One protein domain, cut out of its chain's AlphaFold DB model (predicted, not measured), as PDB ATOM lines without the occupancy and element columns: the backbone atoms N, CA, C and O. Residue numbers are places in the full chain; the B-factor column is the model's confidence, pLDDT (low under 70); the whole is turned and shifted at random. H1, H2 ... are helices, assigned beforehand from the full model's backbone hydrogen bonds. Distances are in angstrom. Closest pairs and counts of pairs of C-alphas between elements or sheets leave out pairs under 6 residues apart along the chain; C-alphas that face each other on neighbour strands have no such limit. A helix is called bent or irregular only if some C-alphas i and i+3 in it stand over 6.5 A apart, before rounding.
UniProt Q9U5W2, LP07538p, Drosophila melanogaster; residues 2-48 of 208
ATOM      1  N   CYS A   2      -7.099 -19.523  65.547       78.69
ATOM      2  CA  CYS A   2      -6.396 -19.908  66.773       78.69
ATOM      3  C   CYS A   2      -6.354 -21.442  66.917       78.69
ATOM      4  O   CYS A   2      -7.275 -22.108  66.452       78.69
ATOM      5  N   ARG A   3      -5.330 -22.017  67.564       75.44
ATOM      6  CA  ARG A   3      -5.219 -23.483  67.730       75.44
ATOM      7  C   ARG A   3      -6.415 -24.078  68.483       75.44
ATOM      8  O   ARG A   3      -6.914 -25.125  68.101       75.44
ATOM      9  N   CYS A   4      -6.949 -23.357  69.468       76.88
ATOM     10  CA  CYS A   4      -8.156 -23.759  70.193       76.88
ATOM     11  C   CYS A   4      -9.386 -23.829  69.272       76.88
ATOM     12  O   CYS A   4     -10.209 -24.723  69.393       76.88
ATOM     13  N   CYS A   5      -9.470 -22.909  68.311       71.69
ATOM     14  CA  CYS A   5     -10.558 -22.811  67.348       71.69
ATOM     15  C   CYS A   5     -10.532 -23.980  66.346       71.69
ATOM     16  O   CYS A   5     -11.579 -24.408  65.877       71.69
ATOM     17  N   GLN A   6      -9.333 -24.479  66.017       74.81
ATOM     18  CA  GLN A   6      -9.149 -25.660  65.177       74.81
ATOM     19  C   GLN A   6      -9.567 -26.931  65.922       74.81
ATOM     20  O   GLN A   6     -10.348 -27.705  65.385       74.81
ATOM     21  N   ASN A   7      -9.127 -27.091  67.173       72.94
ATOM     22  CA  ASN A   7      -9.471 -28.261  67.979       72.94
ATOM     23  C   ASN A   7     -10.987 -28.364  68.212       72.94
ATOM     24  O   ASN A   7     -11.565 -29.411  67.973       72.94
ATOM     25  N   CYS A   8     -11.664 -27.262  68.562       73.62
ATOM     26  CA  CYS A   8     -13.121 -27.279  68.744       73.62
ATOM     27  C   CYS A   8     -13.890 -27.635  67.460       73.62
ATOM     28  O   CYS A   8     -14.990 -28.180  67.527       73.62
ATOM     29  N   TRP A   9     -13.342 -27.297  66.291       80.25
ATOM     30  CA  TRP A   9     -13.953 -27.633  65.007       80.25
ATOM     31  C   TRP A   9     -13.696 -29.092  64.618       80.25
ATOM     32  O   TRP A   9     -14.601 -29.740  64.103       80.25
ATOM     33  N   GLU A  10     -12.505 -29.618  64.911       76.94
ATOM     34  CA  GLU A  10     -12.182 -31.042  64.763       76.94
ATOM     35  C   GLU A  10     -13.048 -31.902  65.695       76.94
ATOM     36  O   GLU A  10     -13.633 -32.877  65.234       76.94
ATOM     37  N   ASP A  11     -13.240 -31.497  66.953       76.44
ATOM     38  CA  ASP A  11     -14.122 -32.194  67.896       76.44
ATOM     39  C   ASP A  11     -15.575 -32.215  67.397       76.44
ATOM     40  O   ASP A  11     -16.244 -33.244  67.451       76.44
ATOM     41  N   PHE A  12     -16.083 -31.092  66.874       74.50
ATOM     42  CA  PHE A  12     -17.434 -31.035  66.310       74.50
ATOM     43  C   PHE A  12     -17.561 -31.879  65.034       74.50
ATOM     44  O   PHE A  12     -18.557 -32.575  64.849       74.50
ATOM     45  N   TYR A  13     -16.546 -31.853  64.169       75.06
ATOM     46  CA  TYR A  13     -16.491 -32.668  62.959       75.06
ATOM     47  C   TYR A  13     -16.518 -34.166  63.283       75.06
ATOM     48  O   TYR A  13     -17.328 -34.886  62.702       75.06
ATOM     49  N   TRP A  14     -15.699 -34.621  64.237       75.38
ATOM     50  CA  TRP A  14     -15.657 -36.026  64.647       75.38
ATOM     51  C   TRP A  14     -16.946 -36.467  65.333       75.38
ATOM     52  O   TRP A  14     -17.491 -37.494  64.945       75.38
ATOM     53  N   ASN A  15     -17.507 -35.660  66.239       67.69
ATOM     54  CA  ASN A  15     -18.796 -35.977  66.867       67.69
ATOM     55  C   ASN A  15     -19.927 -36.101  65.829       67.69
ATOM     56  O   ASN A  15     -20.709 -37.048  65.859       67.69
ATOM     57  N   CYS A  16     -19.999 -35.184  64.859       63.66
ATOM     58  CA  CYS A  16     -21.002 -35.256  63.794       63.66
ATOM     59  C   CYS A  16     -20.764 -36.407  62.803       63.66
ATOM     60  O   CYS A  16     -21.707 -36.835  62.131       63.66
ATOM     61  N   PHE A  17     -19.525 -36.875  62.660       63.69
ATOM     62  CA  PHE A  17     -19.193 -38.018  61.814       63.69
ATOM     63  C   PHE A  17     -19.508 -39.342  62.527       63.69
ATOM     64  O   PHE A  17     -20.095 -40.233  61.915       63.69
ATOM     65  N   GLU A  18     -19.212 -39.442  63.825       63.00
ATOM     66  CA  GLU A  18     -19.505 -40.615  64.651       63.00
ATOM     67  C   GLU A  18     -21.006 -40.898  64.746       63.00
ATOM     68  O   GLU A  18     -21.428 -42.015  64.442       63.00
ATOM     69  N   GLU A  19     -21.820 -39.881  65.051       60.59
ATOM     70  CA  GLU A  19     -23.282 -40.028  65.146       60.59
ATOM     71  C   GLU A  19     -23.941 -40.440  63.823       60.59
ATOM     72  O   GLU A  19     -25.034 -41.006  63.819       60.59
ATOM     73  N   ARG A  20     -23.309 -40.130  62.685       60.94
ATOM     74  CA  ARG A  20     -23.942 -40.248  61.368       60.94
ATOM     75  C   ARG A  20     -23.410 -41.403  60.522       60.94
ATOM     76  O   ARG A  20     -24.127 -41.849  59.631       60.94
ATOM     77  N   PHE A  21     -22.185 -41.866  60.778       58.38
ATOM     78  CA  PHE A  21     -21.514 -42.866  59.941       58.38
ATOM     79  C   PHE A  21     -20.739 -43.955  60.699       58.38
ATOM     80  O   PHE A  21     -20.407 -44.953  60.064       58.38
ATOM     81  N   CYS A  22     -20.427 -43.806  61.998       60.03
ATOM     82  CA  CYS A  22     -19.525 -44.750  62.690       60.03
ATOM     83  C   CYS A  22     -20.109 -45.459  63.913       60.03
ATOM     84  O   CYS A  22     -19.470 -46.390  64.404       60.03
ATOM     85  N   TYR A  23     -21.300 -45.091  64.392       63.53
ATOM     86  CA  TYR A  23     -22.007 -45.943  65.344       63.53
ATOM     87  C   TYR A  23     -22.650 -47.123  64.606       63.53
ATOM     88  O   TYR A  23     -23.769 -47.030  64.100       63.53
ATOM     89  N   ASP A  24     -21.908 -48.224  64.515       70.62
ATOM     90  CA  ASP A  24     -22.413 -49.507  64.040       70.62
ATOM     91  C   ASP A  24     -22.737 -50.399  65.246       70.62
ATOM     92  O   ASP A  24     -21.853 -50.945  65.912       70.62
ATOM     93  N   GLU A  25     -24.029 -50.532  65.539       67.44
ATOM     94  CA  GLU A  25     -24.537 -51.341  66.650       67.44
ATOM     95  C   GLU A  25     -24.171 -52.829  66.496       67.44
ATOM     96  O   GLU A  25     -24.011 -53.532  67.493       67.44
ATOM     97  N   SER A  26     -23.942 -53.301  65.262       71.94
ATOM     98  CA  SER A  26     -23.490 -54.675  65.012       71.94
ATOM     99  C   SER A  26     -22.045 -54.915  65.455       71.94
ATOM    100  O   SER A  26     -21.711 -56.021  65.877       71.94
ATOM    101  N   ILE A  27     -21.203 -53.873  65.443       75.00
ATOM    102  CA  ILE A  27     -19.845 -53.921  66.000       75.00
ATOM    103  C   ILE A  27     -19.899 -53.807  67.523       75.00
ATOM    104  O   ILE A  27     -19.228 -54.566  68.220       75.00
ATOM    105  N   ALA A  28     -20.697 -52.875  68.051       75.19
ATOM    106  CA  ALA A  28     -20.819 -52.664  69.495       75.19
ATOM    107  C   ALA A  28     -21.307 -53.925  70.231       75.19
ATOM    108  O   ALA A  28     -20.886 -54.190  71.358       75.19
ATOM    109  N   ASN A  29     -22.139 -54.726  69.563       80.25
ATOM    110  CA  ASN A  29     -22.723 -55.949  70.101       80.25
ATOM    111  C   ASN A  29     -22.131 -57.214  69.460       80.25
ATOM    112  O   ASN A  29     -22.746 -58.279  69.522       80.25
ATOM    113  N   TYR A  30     -20.954 -57.112  68.838       82.44
ATOM    114  CA  TYR A  30     -20.323 -58.240  68.167       82.44
ATOM    115  C   TYR A  30     -20.041 -59.387  69.149       82.44
ATOM    116  O   TYR A  30     -19.279 -59.230  70.109       82.44
ATOM    117  N   ASN A  31     -20.634 -60.555  68.885       80.94
ATOM    118  CA  ASN A  31     -20.362 -61.790  69.609       80.94
ATOM    119  C   ASN A  31     -19.567 -62.758  68.713       80.94
ATOM    120  O   ASN A  31     -20.132 -63.318  67.773       80.94
ATOM    121  N   PRO A  32     -18.280 -63.016  69.005       77.06
ATOM    122  CA  PRO A  32     -17.449 -63.894  68.182       77.06
ATOM    123  C   PRO A  32     -17.919 -65.355  68.174       77.06
ATOM    124  O   PRO A  32     -17.580 -66.101  67.261       77.06
ATOM    125  N   GLU A  33     -18.689 -65.790  69.174       80.69
ATOM    126  CA  GLU A  33     -19.218 -67.161  69.229       80.69
ATOM    127  C   GLU A  33     -20.437 -67.367  68.308       80.69
ATOM    128  O   GLU A  33     -20.874 -68.499  68.118       80.69
ATOM    129  N   GLU A  34     -20.976 -66.291  67.727       79.56
ATOM    130  CA  GLU A  34     -22.080 -66.316  66.754       79.56
ATOM    131  C   GLU A  34     -21.606 -66.012  65.317       79.56
ATOM    132  O   GLU A  34     -22.386 -66.125  64.373       79.56
ATOM    133  N   ASP A  35     -20.332 -65.648  65.138       80.94
ATOM    134  CA  ASP A  35     -19.738 -65.330  63.840       80.94
ATOM    135  C   ASP A  35     -19.107 -66.578  63.196       80.94
ATOM    136  O   ASP A  35     -18.044 -67.061  63.602       80.94
ATOM    137  N   GLU A  36     -19.762 -67.097  62.157       79.62
ATOM    138  CA  GLU A  36     -19.313 -68.258  61.379       79.62
ATOM    139  C   GLU A  36     -17.918 -68.065  60.758       79.62
ATOM    140  O   GLU A  36     -17.124 -69.012  60.731       79.62
ATOM    141  N   ASP A  37     -17.565 -66.851  60.319       77.19
ATOM    142  CA  ASP A  37     -16.251 -66.571  59.724       77.19
ATOM    143  C   ASP A  37     -15.144 -66.599  60.797       77.19
ATOM    144  O   ASP A  37     -14.038 -67.120  60.569       77.19
ATOM    145  N   TYR A  38     -15.447 -66.110  62.005       77.81
ATOM    146  CA  TYR A  38     -14.564 -66.209  63.169       77.81
ATOM    147  C   TYR A  38     -14.388 -67.664  63.626       77.81
ATOM    148  O   TYR A  38     -13.261 -68.124  63.852       77.81
ATOM    149  N   LEU A  39     -15.481 -68.427  63.706       80.75
ATOM    150  CA  LEU A  39     -15.467 -69.842  64.086       80.75
ATOM    151  C   LEU A  39     -14.697 -70.701  63.073       80.75
ATOM    152  O   LEU A  39     -13.899 -71.564  63.466       80.75
ATOM    153  N   ALA A  40     -14.858 -70.437  61.774       76.62
ATOM    154  CA  ALA A  40     -14.097 -71.092  60.714       76.62
ATOM    155  C   ALA A  40     -12.591 -70.796  60.829       76.62
ATOM    156  O   ALA A  40     -11.762 -71.705  60.712       76.62
ATOM    157  N   SER A  41     -12.227 -69.550  61.138       69.50
ATOM    158  CA  SER A  41     -10.832 -69.130  61.333       69.50
ATOM    159  C   SER A  41     -10.205 -69.751  62.590       69.50
ATOM    160  O   SER A  41      -9.046 -70.180  62.568       69.50
ATOM    161  N   ARG A  42     -10.990 -69.908  63.667       68.56
ATOM    162  CA  ARG A  42     -10.595 -70.619  64.894       68.56
ATOM    163  C   ARG A  42     -10.328 -72.103  64.641       68.56
ATOM    164  O   ARG A  42      -9.336 -72.633  65.136       68.56
ATOM    165  N   LYS A  43     -11.182 -72.777  63.865       66.56
ATOM    166  CA  LYS A  43     -11.055 -74.214  63.555       66.56
ATOM    167  C   LYS A  43      -9.842 -74.533  62.675       66.56
ATOM    168  O   LYS A  43      -9.258 -75.603  62.812       66.56
ATOM    169  N   ASN A  44      -9.442 -73.593  61.822       64.12
ATOM    170  CA  ASN A  44      -8.288 -73.732  60.933       64.12
ATOM    171  C   ASN A  44      -6.963 -73.263  61.570       64.12
ATOM    172  O   ASN A  44      -5.947 -73.193  60.883       64.12
ATOM    173  N   GLY A  45      -6.950 -72.947  62.874       58.75
ATOM    174  CA  GLY A  45      -5.747 -72.510  63.594       58.75
ATOM    175  C   GLY A  45      -5.243 -71.121  63.189       58.75
ATOM    176  O   GLY A  45      -4.125 -70.747  63.532       58.75
ATOM    177  N   GLN A  46      -6.055 -70.344  62.472       56.56
ATOM    178  CA  GLN A  46      -5.675 -69.066  61.884       56.56
ATOM    179  C   GLN A  46      -6.357 -67.926  62.644       56.56
ATOM    180  O   GLN A  46      -7.144 -67.156  62.106       56.56
ATOM    181  N   ILE A  47      -6.070 -67.846  63.944       55.88
ATOM    182  CA  ILE A  47      -6.484 -66.717  64.778       55.88
ATOM    183  C   ILE A  47      -5.378 -65.668  64.684       55.88
ATOM    184  O   ILE A  47      -4.304 -65.835  65.266       55.88
ATOM    185  N   ILE A  48      -5.635 -64.577  63.963       56.38
ATOM    186  CA  ILE A  48      -4.768 -63.395  63.996       56.38
ATOM    187  C   ILE A  48      -4.674 -62.933  65.459       56.38
ATOM    188  O   ILE A  48      -5.674 -62.559  66.067       56.38
TER     189      ILE A  48
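What this domain is: This is residues 2 to 48 of the 208 residues of the protein "LP07538p" of Drosophila melanogaster (UniProt Q9U5W2). The printed part is a drawn-out arch with no core: the long helix H1 makes one limb, the tiny H2 sits near the bend, and H3 makes the shorter other limb, with no two helices touching. The 47 residues hold three named helices, in the order H1, H2, H3, and no named strand; the class is all helix. The whole is extended, a rod of 54 by 20 by 11 A, with a radius of gyration of the C-alphas of 18.3 A.

How they stand to each other: H1, residues 3 to 22, is apart from H2, residues 25 to 28, and from H3, residues 36 to 43. H2 and H3 are also apart. Every O i to N i+4 pair is within hydrogen-bond range in H3, and 15 of 16 in H1; H2 is too short for such a pair.

Where its parts are: H1 begins at C-alpha 3 (-5.219, -23.483, 67.730) and is 26.1 A long. It is only just irregular: C-alphas 19 and 22 are 6.51 A apart. H2 measures 4.9 A. H3 measures 10.4 A and ends at C-alpha 43 (-11.055, -74.214, 63.555).

The domain as a whole: The C-alphas farthest apart, of Cys 2 and Lys 43, are 54.6 A apart. The printed part has no cut. The link H1 to H2 is tight, and H2 to H3 short. Residues 15 to 23, 25 and 41 to 48 have pLDDT under 70.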